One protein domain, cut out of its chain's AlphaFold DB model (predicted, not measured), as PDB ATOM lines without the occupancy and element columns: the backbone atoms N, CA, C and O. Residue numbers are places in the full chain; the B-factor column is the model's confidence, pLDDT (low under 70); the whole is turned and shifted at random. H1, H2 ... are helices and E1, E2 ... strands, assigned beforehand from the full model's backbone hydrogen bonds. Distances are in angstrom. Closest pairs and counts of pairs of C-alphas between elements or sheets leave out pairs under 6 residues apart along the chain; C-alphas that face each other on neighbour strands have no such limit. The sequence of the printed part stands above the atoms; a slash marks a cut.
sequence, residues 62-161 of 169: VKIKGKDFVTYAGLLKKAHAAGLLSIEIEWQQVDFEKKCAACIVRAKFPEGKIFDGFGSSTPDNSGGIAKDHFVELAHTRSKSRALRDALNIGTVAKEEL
ATOM      1  N   VAL A  62       3.428   6.696 -33.480       89.25
ATOM      2  CA  VAL A  62       2.512   7.380 -34.399       89.25
ATOM      3  C   VAL A  62       3.259   8.441 -35.201       89.25
ATOM      4  O   VAL A  62       4.144   9.113 -34.676       89.25
ATOM      5  N   LYS A  63       2.881   8.625 -36.470       88.75
ATOM      6  CA  LYS A  63       3.380   9.722 -37.307       88.75
ATOM      7  C   LYS A  63       2.441  10.918 -37.212       88.75
ATOM      8  O   LYS A  63       1.264  10.802 -37.541       88.75
ATOM      9  N   ILE A  64       2.961  12.075 -36.815       86.56
ATOM     10  CA  ILE A  64       2.239  13.354 -36.835       86.56
ATOM     11  C   ILE A  64       3.061  14.327 -37.676       86.56
ATOM     12  O   ILE A  64       4.214  14.609 -37.355       86.56
ATOM     13  N   LYS A  65       2.481  14.827 -38.776       86.25
ATOM     14  CA  LYS A  65       3.146  15.762 -39.708       86.25
ATOM     15  C   LYS A  65       4.542  15.275 -40.153       86.25
ATOM     16  O   LYS A  65       5.503  16.037 -40.170       86.25
ATOM     17  N   GLY A  66       4.662  13.977 -40.454       86.62
ATOM     18  CA  GLY A  66       5.905  13.348 -40.922       86.62
ATOM     19  C   GLY A  66       6.945  13.029 -39.839       86.62
ATOM     20  O   GLY A  66       7.945  12.390 -40.152       86.62
ATOM     21  N   LYS A  67       6.711  13.414 -38.577       87.69
ATOM     22  CA  LYS A  67       7.584  13.086 -37.440       87.69
ATOM     23  C   LYS A  67       7.022  11.916 -36.641       87.69
ATOM     24  O   LYS A  67       5.809  11.826 -36.454       87.69
ATOM     25  N   ASP A  68       7.908  11.048 -36.169       90.19
ATOM     26  CA  ASP A  68       7.561   9.920 -35.306       90.19
ATOM     27  C   ASP A  68       7.440  10.379 -33.851       90.19
ATOM     28  O   ASP A  68       8.283  11.127 -33.359       90.19
ATOM     29  N   PHE A  69       6.398   9.914 -33.166       91.31
ATOM     30  CA  PHE A  69       6.157  10.124 -31.740       91.31
ATOM     31  C   PHE A  69       5.869   8.784 -31.088       91.31
ATOM     32  O   PHE A  69       5.068   8.002 -31.602       91.31
ATOM     33  N   VAL A  70       6.495   8.516 -29.947       93.38
ATOM     34  CA  VAL A  70       6.175   7.317 -29.167       93.38
ATOM     35  C   VAL A  70       4.826   7.517 -28.473       93.38
ATOM     36  O   VAL A  70       4.485   8.629 -28.081       93.38
ATOM     37  N   THR A  71       4.014   6.475 -28.343       92.50
ATOM     38  CA  THR A  71       2.778   6.565 -27.552       92.50
ATOM     39  C   THR A  71       3.055   6.188 -26.104       92.50
ATOM     40  O   THR A  71       3.910   5.343 -25.833       92.50
ATOM     41  N   TYR A  72       2.300   6.749 -25.158       92.94
ATOM     42  CA  TYR A  72       2.374   6.304 -23.765       92.94
ATOM     43  C   TYR A  72       2.132   4.788 -23.632       92.94
ATOM     44  O   TYR A  72       2.827   4.113 -22.877       92.94
ATOM     45  N   ALA A  73       1.214   4.225 -24.428       92.12
ATOM     46  CA  ALA A  73       0.982   2.780 -24.477       92.12
ATOM     47  C   ALA A  73       2.238   1.999 -24.913       92.12
ATOM     48  O   ALA A  73       2.593   1.003 -24.281       92.12
ATOM     49  N   GLY A  74       2.940   2.476 -25.946       92.94
ATOM     50  CA  GLY A  74       4.202   1.893 -26.403       92.94
ATOM     51  C   GLY A  74       5.318   1.993 -25.363       92.94
ATOM     52  O   GLY A  74       6.057   1.029 -25.158       92.94
ATOM     53  N   LEU A  75       5.417   3.131 -24.664       95.38
ATOM     54  CA  LEU A  75       6.357   3.312 -23.554       95.38
ATOM     55  C   LEU A  75       6.072   2.338 -22.417       95.38
ATOM     56  O   LEU A  75       6.981   1.649 -21.965       95.38
ATOM     57  N   LEU A  76       4.814   2.238 -21.989       95.56
ATOM     58  CA  LEU A  76       4.415   1.363 -20.895       95.56
ATOM     59  C   LEU A  76       4.709  -0.104 -21.228       95.56
ATOM     60  O   LEU A  76       5.332  -0.806 -20.437       95.56
ATOM     61  N   LYS A  77       4.360  -0.550 -22.440       94.00
ATOM     62  CA  LYS A  77       4.669  -1.901 -22.923       94.00
ATOM     63  C   LYS A  77       6.173  -2.197 -22.894       94.00
ATOM     64  O   LYS A  77       6.580  -3.247 -22.398       94.00
ATOM     65  N   LYS A  78       7.004  -1.280 -23.402       95.00
ATOM     66  CA  LYS A  78       8.471  -1.419 -23.379       95.00
ATOM     67  C   LYS A  78       9.024  -1.415 -21.953       95.00
ATOM     68  O   LYS A  78       9.916  -2.199 -21.660       95.00
ATOM     69  N   ALA A  79       8.471  -0.588 -21.070       96.56
ATOM     70  CA  ALA A  79       8.864  -0.526 -19.666       96.56
ATOM     71  C   ALA A  79       8.578  -1.848 -18.942       96.56
ATOM     72  O   ALA A  79       9.462  -2.376 -18.274       96.56
ATOM     73  N   HIS A  80       7.392  -2.435 -19.133       96.19
ATOM     74  CA  HIS A  80       7.081  -3.761 -18.589       96.19
ATOM     75  C   HIS A  80       8.030  -4.840 -19.123       96.19
ATOM     76  O   HIS A  80       8.541  -5.637 -18.341       96.19
ATOM     77  N   ALA A  81       8.329  -4.835 -20.426       94.38
ATOM     78  CA  ALA A  81       9.307  -5.758 -21.008       94.38
ATOM     79  C   ALA A  81      10.729  -5.560 -20.442       94.38
ATOM     80  O   ALA A  81      11.490  -6.518 -20.351       94.38
ATOM     81  N   ALA A  82      11.070  -4.336 -20.028       94.31
ATOM     82  CA  ALA A  82      12.330  -3.989 -19.374       94.31
ATOM     83  C   ALA A  82      12.323  -4.212 -17.844       94.31
ATOM     84  O   ALA A  82      13.294  -3.869 -17.172       94.31
ATOM     85  N   GLY A  83      11.255  -4.788 -17.281       96.62
ATOM     86  CA  GLY A  83      11.184  -5.153 -15.864       96.62
ATOM     87  C   GLY A  83      10.662  -4.060 -14.932       96.62
ATOM     88  O   GLY A  83      10.976  -4.098 -13.747       96.62
ATOM     89  N   LEU A  84       9.882  -3.096 -15.432       97.94
ATOM     90  CA  LEU A  84       9.230  -2.071 -14.609       97.94
ATOM     91  C   LEU A  84       8.565  -2.681 -13.361       97.94
ATOM     92  O   LEU A  84       7.675  -3.524 -13.477       97.94
ATOM     93  N   LEU A  85       8.985  -2.219 -12.182       97.62
ATOM     94  CA  LEU A  85       8.495  -2.688 -10.885       97.62
ATOM     95  C   LEU A  85       7.324  -1.840 -10.387       97.62
ATOM     96  O   LEU A  85       6.314  -2.380  -9.942       97.62
ATOM     97  N   SER A  86       7.450  -0.513 -10.463       98.19
ATOM     98  CA  SER A  86       6.379   0.409 -10.077       98.19
ATOM     99  C   SER A  86       6.484   1.759 -10.785       98.19
ATOM    100  O   SER A  86       7.550   2.154 -11.265       98.19
ATOM    101  N   ILE A  87       5.347   2.456 -10.854       97.94
ATOM    102  CA  ILE A  87       5.228   3.860 -11.253       97.94
ATOM    103  C   ILE A  87       4.378   4.552 -10.194       97.94
ATOM    104  O   ILE A  87       3.212   4.200 -10.014       97.94
ATOM    105  N   GLU A  88       4.945   5.542  -9.520       97.94
ATOM    106  CA  GLU A  88       4.331   6.217  -8.376       97.94
ATOM    107  C   GLU A  88       4.363   7.736  -8.578       97.94
ATOM    108  O   GLU A  88       5.271   8.270  -9.212       97.94
ATOM    109  N   ILE A  89       3.351   8.444  -8.070       97.88
ATOM    110  CA  ILE A  89       3.386   9.909  -7.994       97.88
ATOM    111  C   ILE A  89       4.150  10.264  -6.722       97.88
ATOM    112  O   ILE A  89       3.663  10.002  -5.627       97.88
ATOM    113  N   GLU A  90       5.326  10.863  -6.870       98.06
ATOM    114  CA  GLU A  90       6.144  11.308  -5.733       98.06
ATOM    115  C   GLU A  90       5.666  12.656  -5.200       98.06
ATOM    116  O   GLU A  90       5.726  12.932  -4.005       98.06
ATOM    117  N   TRP A  91       5.198  13.516  -6.100       98.44
ATOM    118  CA  TRP A  91       4.738  14.850  -5.756       98.44
ATOM    119  C   TRP A  91       3.719  15.341  -6.774       98.44
ATOM    120  O   TRP A  91       3.858  15.089  -7.972       98.44
ATOM    121  N   GLN A  92       2.723  16.091  -6.311       98.25
ATOM    122  CA  GLN A  92       1.815  16.817  -7.188       98.25
ATOM    123  C   GLN A  92       1.364  18.138  -6.570       98.25
ATOM    124  O   GLN A  92       1.195  18.251  -5.357       98.25
ATOM    125  N   GLN A  93       1.095  19.104  -7.440       98.19
ATOM    126  CA  GLN A  93       0.424  20.354  -7.119       98.19
ATOM    127  C   GLN A  93      -0.696  20.585  -8.125       98.19
ATOM    128  O   GLN A  93      -0.495  20.436  -9.332       98.19
ATOM    129  N   VAL A  94      -1.869  20.960  -7.619       97.88
ATOM    130  CA  VAL A  94      -3.075  21.172  -8.419       97.88
ATOM    131  C   VAL A  94      -3.720  22.488  -8.003       97.88
ATOM    132  O   VAL A  94      -3.972  22.713  -6.823       97.88
ATOM    133  N   ASP A  95      -3.982  23.346  -8.982       96.69
ATOM    134  CA  ASP A  95      -4.758  24.576  -8.853       96.69
ATOM    135  C   ASP A  95      -5.989  24.437  -9.764       96.69
ATOM    136  O   ASP A  95      -5.894  24.567 -10.987       96.69
ATOM    137  N   PHE A  96      -7.134  24.097  -9.167       94.31
ATOM    138  CA  PHE A  96      -8.382  23.867  -9.904       94.31
ATOM    139  C   PHE A  96      -8.990  25.156 -10.459       94.31
ATOM    140  O   PHE A  96      -9.620  25.111 -11.514       94.31
ATOM    141  N   GLU A  97      -8.770  26.296  -9.800       94.19
ATOM    142  CA  GLU A  97      -9.265  27.593 -10.269       94.19
ATOM    143  C   GLU A  97      -8.540  28.012 -11.547       94.19
ATOM    144  O   GLU A  97      -9.166  28.413 -12.527       94.19
ATOM    145  N   LYS A  98      -7.213  27.844 -11.572       93.12
ATOM    146  CA  LYS A  98      -6.391  28.137 -12.754       93.12
ATOM    147  C   LYS A  98      -6.346  26.995 -13.768       93.12
ATOM    148  O   LYS A  98      -5.745  27.167 -14.826       93.12
ATOM    149  N   LYS A  99      -6.952  25.842 -13.464       93.25
ATOM    150  CA  LYS A  99      -6.851  24.598 -14.249       93.25
ATOM    151  C   LYS A  99      -5.394  24.223 -14.559       93.25
ATOM    152  O   LYS A  99      -5.042  23.881 -15.690       93.25
ATOM    153  N   CYS A 100      -4.540  24.314 -13.543       94.56
ATOM    154  CA  CYS A 100      -3.111  24.031 -13.634       94.56
ATOM    155  C   CYS A 100      -2.732  22.839 -12.754       94.56
ATOM    156  O   CYS A 100      -3.158  22.737 -11.607       94.56
ATOM    157  N   ALA A 101      -1.877  21.956 -13.262       96.94
ATOM    158  CA  ALA A 101      -1.309  20.854 -12.499       96.94
ATOM    159  C   ALA A 101       0.172  20.657 -12.831       96.94
ATOM    160  O   ALA A 101       0.597  20.830 -13.974       96.94
ATOM    161  N   ALA A 102       0.950  20.255 -11.834       97.56
ATOM    162  CA  ALA A 102       2.328  19.806 -11.973       97.56
ATOM    163  C   ALA A 102       2.523  18.527 -11.156       97.56
ATOM    164  O   ALA A 102       1.915  18.362 -10.099       97.56
ATOM    165  N   CYS A 103       3.336  17.604 -11.657       98.12
ATOM    166  CA  CYS A 103       3.505  16.286 -11.063       98.12
ATOM    167  C   CYS A 103       4.916  15.746 -11.314       98.12
ATOM    168  O   CYS A 103       5.444  15.864 -12.423       98.12
ATOM    169  N   ILE A 104       5.500  15.114 -10.299       98.69
ATOM    170  CA  ILE A 104       6.701  14.288 -10.415       98.69
ATOM    171  C   ILE A 104       6.270  12.836 -10.253       98.69
ATOM    172  O   ILE A 104       5.640  12.466  -9.261       98.69
ATOM    173  N   VAL A 105       6.623  12.019 -11.237       98.69
ATOM    174  CA  VAL A 105       6.390  10.578 -11.222       98.69
ATOM    175  C   VAL A 105       7.718   9.855 -11.166       98.69
ATOM    176  O   VAL A 105       8.622  10.203 -11.918       98.69
ATOM    177  N   ARG A 106       7.793   8.810 -10.350       98.69
ATOM    178  CA  ARG A 106       8.944   7.923 -10.227       98.69
ATOM    179  C   ARG A 106       8.648   6.556 -10.814       98.69
ATOM    180  O   ARG A 106       7.694   5.902 -10.401       98.69
ATOM    181  N   ALA A 107       9.490   6.109 -11.738       98.62
ATOM    182  CA  ALA A 107       9.509   4.744 -12.245       98.62
ATOM    183  C   ALA A 107      10.668   3.964 -11.608       98.62
ATOM    184  O   ALA A 107      11.814   4.415 -11.642       98.62
ATOM    185  N   LYS A 108      10.377   2.790 -11.040       98.56
ATOM    186  CA  LYS A 108      11.365   1.906 -10.403       98.56
ATOM    187  C   LYS A 108      11.579   0.653 -11.248       98.56
ATOM    188  O   LYS A 108      10.620   0.039 -11.714       98.56
ATOM    189  N   PHE A 109      12.836   0.260 -11.405       98.25
ATOM    190  CA  PHE A 109      13.292  -0.911 -12.153       98.25
ATOM    191  C   PHE A 109      14.193  -1.790 -11.262       98.25
ATOM    192  O   PHE A 109      14.570  -1.368 -10.161       98.25
ATOM    193  N   PRO A 110      14.544  -3.018 -11.692       97.62
ATOM    194  CA  PRO A 110      15.444  -3.889 -10.945       97.62
ATOM    195  C   PRO A 110      16.807  -3.231 -10.706       97.62
ATOM    196  O   PRO A 110      17.172  -2.257 -11.368       97.62
ATOM    197  N   GLU A 111      17.566  -3.775  -9.752       95.25
ATOM    198  CA  GLU A 111      18.907  -3.278  -9.389       95.25
ATOM    199  C   GLU A 111      18.910  -1.839  -8.836       95.25
ATOM    200  O   GLU A 111      19.935  -1.165  -8.851       95.25
ATOM    201  N   GLY A 112      17.766  -1.349  -8.342       95.00
ATOM    202  CA  GLY A 112      17.662  -0.017  -7.735       95.00
ATOM    203  C   GLY A 112      17.667   1.136  -8.740       95.00
ATOM    204  O   GLY A 112      17.858   2.283  -8.345       95.00
ATOM    205  N   LYS A 113      17.453   0.858 -10.032       97.94
ATOM    206  CA  LYS A 113      17.340   1.893 -11.066       97.94
ATOM    207  C   LYS A 113      16.034   2.666 -10.893       97.94
ATOM    208  O   LYS A 113      14.951   2.078 -10.863       97.94
ATOM    209  N   ILE A 114      16.146   3.986 -10.784       98.31
ATOM    210  CA  ILE A 114      15.033   4.901 -10.532       98.31
ATOM    211  C   ILE A 114      15.102   6.043 -11.542       98.31
ATOM    212  O   ILE A 114      16.171   6.611 -11.757       98.31
ATOM    213  N   PHE A 115      13.957   6.379 -12.134       98.56
ATOM    214  CA  PHE A 115      13.833   7.463 -13.104       98.56
ATOM    215  C   PHE A 115      12.638   8.340 -12.754       98.56
ATOM    216  O   PHE A 115      11.513   7.845 -12.653       98.56
ATOM    217  N   ASP A 116      12.886   9.636 -12.597       98.50
ATOM    218  CA  ASP A 116      11.859  10.615 -12.261       98.50
ATOM    219  C   ASP A 116      11.486  11.431 -13.502       98.50
ATOM    220  O   ASP A 116      12.341  11.864 -14.270       98.50
ATOM    221  N   GLY A 117      10.193  11.661 -13.698       97.81
ATOM    222  CA  GLY A 117       9.652  12.452 -14.791       97.81
ATOM    223  C   GLY A 117       8.789  13.583 -14.259       97.81
ATOM    224  O   GLY A 117       7.783  13.346 -13.591       97.81
ATOM    225  N   PHE A 118       9.155  14.820 -14.589       97.81
ATOM    226  CA  PHE A 118       8.342  15.998 -14.293       97.81
ATOM    227  C   PHE A 118       7.409  16.320 -15.457       97.81
ATOM    228  O   PHE A 118       7.852  16.413 -16.600       97.81
ATOM    229  N   GLY A 119       6.144  16.589 -15.173       95.94
ATOM    230  CA  GLY A 119       5.136  16.965 -16.156       95.94
ATOM    231  C   GLY A 119       4.199  18.020 -15.592       95.94
ATOM    232  O   GLY A 119       3.861  18.006 -14.410       95.94
ATOM    233  N   SER A 120       3.782  18.945 -16.449       95.25
ATOM    234  CA  SER A 120       2.812  19.979 -16.105       95.25
ATOM    235  C   SER A 120       1.747  20.118 -17.181       95.25
ATOM    236  O   SER A 120       1.905  19.667 -18.321       95.25
ATOM    237  N   SER A 121       0.644  20.732 -16.786       94.44
ATOM    238  CA  SER A 121      -0.524  21.000 -17.602       94.44
ATOM    239  C   SER A 121      -1.105  22.335 -17.164       94.44
ATOM    240  O   SER A 121      -1.359  22.531 -15.978       94.44
ATOM    241  N   THR A 122      -1.246  23.268 -18.096       92.31
ATOM    242  CA  THR A 122      -1.811  24.606 -17.872       92.31
ATOM    243  C   THR A 122      -2.699  24.971 -19.057       92.31
ATOM    244  O   THR A 122      -2.486  24.433 -20.145       92.31
ATOM    245  N   PRO A 123      -3.645  25.916 -18.929       89.94
ATOM    246  CA  PRO A 123      -4.486  26.329 -20.054       89.94
ATOM    247  C   PRO A 123      -3.712  26.721 -21.325       89.94
ATOM    248  O   PRO A 123      -4.230  26.526 -22.422       89.94
ATOM    249  N   ASP A 124      -2.477  27.209 -21.174       87.81
ATOM    250  CA  ASP A 124      -1.600  27.634 -22.273       87.81
ATOM    251  C   ASP A 124      -0.887  26.474 -22.981       87.81
ATOM    252  O   ASP A 124      -0.504  26.592 -24.143       87.81
ATOM    253  N   ASN A 125      -0.672  25.348 -22.293       86.25
ATOM    254  CA  ASN A 125       0.065  24.200 -22.835       86.25
ATOM    255  C   ASN A 125      -0.801  22.940 -23.007       86.25
ATOM    256  O   ASN A 125      -0.315  21.917 -23.512       86.25
ATOM    257  N   SER A 126      -2.063  23.010 -22.595       79.69
ATOM    258  CA  SER A 126      -3.083  21.982 -22.747       79.69
ATOM    259  C   SER A 126      -3.877  22.250 -24.019       79.69
ATOM    260  O   SER A 126      -4.478  23.308 -24.183       79.69
ATOM    261  N   GLY A 127      -3.895  21.278 -24.933       71.75
ATOM    262  CA  GLY A 127      -4.778  21.335 -26.101       71.75
ATOM    263  C   GLY A 127      -6.247  21.476 -25.705       71.75
ATOM    264  O   GLY A 127      -6.610  21.093 -24.595       71.75
ATOM    265  N   GLY A 128      -7.105  21.953 -26.615       69.19
ATOM    266  CA  GLY A 128      -8.519  22.240 -26.322       69.19
ATOM    267  C   GLY A 128      -9.257  21.129 -25.558       69.19
ATOM    268  O   GLY A 128      -9.848  21.397 -24.519       69.19
ATOM    269  N   ILE A 129      -9.137  19.876 -26.011       61.72
ATOM    270  CA  ILE A 129      -9.782  18.699 -25.392       61.72
ATOM    271  C   ILE A 129      -9.207  18.375 -23.999       61.72
ATOM    272  O   ILE A 129      -9.887  17.797 -23.159       61.72
ATOM    273  N   ALA A 130      -7.958  18.754 -23.725       69.00
ATOM    274  CA  ALA A 130      -7.275  18.432 -22.475       69.00
ATOM    275  C   ALA A 130      -7.431  19.514 -21.391       69.00
ATOM    276  O   ALA A 130      -6.909  19.343 -20.290       69.00
ATOM    277  N   LYS A 131      -8.141  20.617 -21.675       73.38
ATOM    278  CA  LYS A 131      -8.350  21.716 -20.715       73.38
ATOM    279  C   LYS A 131      -9.117  21.283 -19.467       73.38
ATOM    280  O   LYS A 131      -8.824  21.781 -18.386       73.38
ATOM    281  N   ASP A 132     -10.050  20.344 -19.603       83.19
ATOM    282  CA  ASP A 132     -10.828  19.823 -18.472       83.19
ATOM    283  C   ASP A 132     -10.188  18.585 -17.818       83.19
ATOM    284  O   ASP A 132     -10.580  18.201 -16.722       83.19
ATOM    285  N   HIS A 133      -9.146  18.021 -18.439       90.25
ATOM    286  CA  HIS A 133      -8.395  16.851 -17.959       90.25
ATOM    287  C   HIS A 133      -6.937  17.208 -17.648       90.25
ATOM    288  O   HIS A 133      -5.985  16.509 -18.019       90.25
ATOM    289  N   PHE A 134      -6.738  18.382 -17.046       92.88
ATOM    290  CA  PHE A 134      -5.410  18.959 -16.884       92.88
ATOM    291  C   PHE A 134      -4.550  18.162 -15.889       92.88
ATOM    292  O   PHE A 134      -3.347  18.018 -16.112       92.88
ATOM    293  N   VAL A 135      -5.146  17.577 -14.847       95.69
ATOM    294  CA  VAL A 135      -4.434  16.733 -13.874       95.69
ATOM    295  C   VAL A 135      -3.939  15.448 -14.539       95.69
ATOM    296  O   VAL A 135      -2.761  15.097 -14.440       95.69
ATOM    297  N   GLU A 136      -4.811  14.782 -15.290       94.25
ATOM    298  CA  GLU A 136      -4.523  13.541 -16.003       94.25
ATOM    299  C   GLU A 136      -3.463  13.753 -17.085       94.25
ATOM    300  O   GLU A 136      -2.582  12.907 -17.277       94.25
ATOM    301  N   LEU A 137      -3.501  14.903 -17.766       93.69
ATOM    302  CA  LEU A 137      -2.478  15.279 -18.734       93.69
ATOM    303  C   LEU A 137      -1.117  15.473 -18.058       93.69
ATOM    304  O   LEU A 137      -0.125  14.931 -18.545       93.69
ATOM    305  N   ALA A 138      -1.059  16.191 -16.929       95.75
ATOM    306  CA  ALA A 138       0.185  16.362 -16.177       95.75
ATOM    307  C   ALA A 138       0.758  15.000 -15.761       95.75
ATOM    308  O   ALA A 138       1.920  14.717 -16.044       95.75
ATOM    309  N   HIS A 139      -0.073  14.113 -15.201       96.69
ATOM    310  CA  HIS A 139       0.336  12.756 -14.823       96.69
ATOM    311  C   HIS A 139       0.857  11.952 -16.014       96.69
ATOM    312  O   HIS A 139       1.892  11.296 -15.913       96.69
ATOM    313  N   THR A 140       0.164  11.993 -17.151       95.12
ATOM    314  CA  THR A 140       0.554  11.229 -18.344       95.12
ATOM    315  C   THR A 140       1.873  11.735 -18.927       95.12
ATOM    316  O   THR A 140       2.718  10.933 -19.332       95.12
ATOM    317  N   ARG A 141       2.099  13.054 -18.907       95.50
ATOM    318  CA  ARG A 141       3.371  13.678 -19.301       95.50
ATOM    319  C   ARG A 141       4.512  13.264 -18.376       95.50
ATOM    320  O   ARG A 141       5.554  12.835 -18.869       95.50
ATOM    321  N   SER A 142       4.300  13.320 -17.060       98.00
ATOM    322  CA  SER A 142       5.278  12.885 -16.054       98.00
ATOM    323  C   SER A 142       5.663  11.418 -16.244       98.00
ATOM    324  O   SER A 142       6.844  11.098 -16.365       98.00
ATOM    325  N   LYS A 143       4.668  10.528 -16.377       97.81
ATOM    326  CA  LYS A 143       4.885   9.095 -16.636       97.81
ATOM    327  C   LYS A 143       5.663   8.869 -17.930       97.81
ATOM    328  O   LYS A 143       6.622   8.107 -17.947       97.81
ATOM    329  N   SER A 144       5.279   9.551 -19.010       96.81
ATOM    330  CA  SER A 144       5.942   9.406 -20.309       96.81
ATOM    331  C   SER A 144       7.414   9.814 -20.256       96.81
ATOM    332  O   SER A 144       8.237   9.161 -20.889       96.81
ATOM    333  N   ARG A 145       7.759  10.861 -19.500       97.75
ATOM    334  CA  ARG A 145       9.148  11.320 -19.329       97.75
ATOM    335  C   ARG A 145       9.982  10.336 -18.519       97.75
ATOM    336  O   ARG A 145      11.002   9.883 -19.021       97.75
ATOM    337  N   ALA A 146       9.477   9.907 -17.359       98.25
ATOM    338  CA  ALA A 146      10.143   8.900 -16.530       98.25
ATOM    339  C   ALA A 146      10.448   7.619 -17.327       98.25
ATOM    340  O   ALA A 146      11.549   7.077 -17.269       98.25
ATOM    341  N   LEU A 147       9.478   7.152 -18.123       98.00
ATOM    342  CA  LEU A 147       9.643   5.945 -18.931       98.00
ATOM    343  C   LEU A 147      10.579   6.131 -20.123       98.00
ATOM    344  O   LEU A 147      11.285   5.191 -20.481       98.00
ATOM    345  N   ARG A 148      10.606   7.306 -20.754       97.50
ATOM    346  CA  ARG A 148      11.559   7.570 -21.838       97.50
ATOM    347  C   ARG A 148      12.992   7.574 -21.348       97.50
ATOM    348  O   ARG A 148      13.829   6.951 -21.999       97.50
ATOM    349  N   ASP A 149      13.245   8.225 -20.219       97.62
ATOM    350  CA  ASP A 149      14.579   8.287 -19.626       97.62
ATOM    351  C   ASP A 149      15.040   6.879 -19.227       97.62
ATOM    352  O   ASP A 149      16.146   6.469 -19.571       97.62
ATOM    353  N   ALA A 150      14.144   6.083 -18.631       97.38
ATOM    354  CA  ALA A 150      14.418   4.687 -18.290       97.38
ATOM    355  C   ALA A 150      14.738   3.796 -19.503       97.38
ATOM    356  O   ALA A 150      15.538   2.866 -19.405       97.38
ATOM    357  N   LEU A 151      14.096   4.058 -20.644       96.44
ATOM    358  CA  LEU A 151      14.204   3.252 -21.864       96.44
ATOM    359  C   LEU A 151      15.205   3.811 -22.883       96.44
ATOM    360  O   LEU A 151      15.333   3.242 -23.969       96.44
ATOM    361  N   ASN A 152      15.887   4.913 -22.560       96.12
ATOM    362  CA  ASN A 152      16.777   5.638 -23.468       96.12
ATOM    363  C   ASN A 152      16.092   6.028 -24.801       96.12
ATOM    364  O   ASN A 152      16.618   5.801 -25.892       96.12
ATOM    365  N   ILE A 153      14.879   6.589 -24.725       94.75
ATOM    366  CA  ILE A 153      14.095   7.027 -25.892       94.75
ATOM    367  C   ILE A 153      14.100   8.557 -25.969       94.75
ATOM    368  O   ILE A 153      13.416   9.228 -25.203       94.75
ATOM    369  N   GLY A 154      14.819   9.117 -26.947       89.44
ATOM    370  CA  GLY A 154      14.884  10.571 -27.163       89.44
ATOM    371  C   GLY A 154      13.655  11.185 -27.854       89.44
ATOM    372  O   GLY A 154      13.479  12.402 -27.847       89.44
ATOM    373  N   THR A 155      12.792  10.367 -28.458       89.56
ATOM    374  CA  THR A 155      11.593  10.835 -29.168       89.56
ATOM    375  C   THR A 155      10.487  11.223 -28.193       89.56
ATOM    376  O   THR A 155      10.097  10.418 -27.356       89.56
ATOM    377  N   VAL A 156       9.920  12.422 -28.345       90.19
ATOM    378  CA  VAL A 156       8.813  12.930 -27.513       90.19
ATOM    379  C   VAL A 156       7.584  12.017 -27.601       90.19
ATOM    380  O   VAL A 156       7.268  11.478 -28.668       90.19
ATOM    381  N   ALA A 157       6.877  11.843 -26.483       90.50
ATOM    382  CA  ALA A 157       5.631  11.096 -26.467       90.50
ATOM    383  C   ALA A 157       4.481  11.922 -27.058       90.50
ATOM    384  O   ALA A 157       4.407  13.135 -26.870       90.50
ATOM    385  N   LYS A 158       3.536  11.269 -27.738       90.31
ATOM    386  CA  LYS A 158       2.346  11.926 -28.302       90.31
ATOM    387  C   LYS A 158       1.609  12.758 -27.246       90.31
ATOM    388  O   LYS A 158       1.180  13.873 -27.523       90.31
ATOM    389  N   GLU A 159       1.468  12.214 -26.044       87.75
ATOM    390  CA  GLU A 159       0.738  12.809 -24.924       87.75
ATOM    391  C   GLU A 159       1.442  14.049 -24.328       87.75
ATOM    392  O   GLU A 159       0.848  14.804 -23.558       87.75
ATOM    393  N   GLU A 160       2.696  14.307 -24.707       86.00
ATOM    394  CA  GLU A 160       3.417  15.530 -24.337       86.00
ATOM    395  C   GLU A 160       3.204  16.694 -25.291       86.00
ATOM    396  O   GLU A 160       3.577  17.818 -24.961       86.00
ATOM    397  N   LEU A 161       2.595  16.459 -26.449       85.75
ATOM    398  CA  LEU A 161       2.324  17.535 -27.384       85.75
ATOM    399  C   LEU A 161       1.236  18.452 -26.809       85.75
ATOM    400  O   LEU A 161       0.155  18.005 -26.417       85.75
TER     401      LEU A 161
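AT A GLANCE: This is residues 62 to 161 of the 169 residues of an uncharacterized protein of bacterium (UniProt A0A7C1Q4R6). A long, twisted sheet of three strands, E3, E4 and E5, is covered on one face by the long helix H2, while a shorter helix, H1, packs on H2 and only just reaches the sheet. A small hairpin, E1 and E2, lies beyond the helices, away from the large sheet. The printed part has 100 residues with two named helices and five named strands, in the order E1 E2 H1 E3 E4 E5 H2; the class is mixed, and both sheets are antiparallel, the larger in the order E3, E4, E5. The whole is compact, with a radius of gyration of the C-alphas of 13.7 A, and flat, spanning 42 by 35 by 16 A.

HOW THE PARTS SIT: E1, residues 62 to 64, and E2, residues 67 to 70, form an antiparallel hairpin, with N 62 and O 69 2.8 A apart, within hydrogen-bond range. H1, residues 72 to 81, touches H2, residues 134 to 151; their closest C-alphas, of Tyr 72 and Ser 144, are 5.9 A apart. They run the same way at a steep tilt of 40 degrees. E1 and E2 are both apart from H2. E3, residues 86 to 95, E4, residues 100 to 108, and E5, residues 114 to 121, form a meander, each strand the antiparallel neighbour of the one before. N 93 and O 102 are 2.9 A apart between E3 and E4, and N 105 and O 117 2.9 A between E4 and E5, both within hydrogen-bond range. H2 is on this sheet, making two layers, a helix on one face of a sheet, at a height over the sheet of 5.4 A. It lies over E4 and E5; the closest C-alphas of H2 and E5, of Ala 146 and Gly 117, are 4.0 A apart. On the local plane H2 and E5 stand at 31 degrees, only just slantwise. H1 only grazes the sheet, with residues 76 to 80. In H1 and H2 every O i to N i+4 pair is within hydrogen-bond range.

IN THESE COORDINATES: E1 begins at C-alpha 62, (2.512, 7.380, -34.399), and is 6.5 A long; E2 is 10.2 A and H1 14.2 A. E3 and E4 are each 26.6 A long, E3 bending by 52 degrees at residue 91, and E5 is 23.5 A. H2 is 25.6 A long and ends at C-alpha 151, (14.204, 3.252, -21.864).

THE WHOLE: The C-alphas farthest apart, of Glu 97 and Glu 111, are 41.8 A apart. The printed part has no cut. The link from E5 to H2, residues 122 to 133, is long; the other links between named elements are tight. Mean pLDDT of the printed part is 93.1, and residues 128 to 130 are under 70.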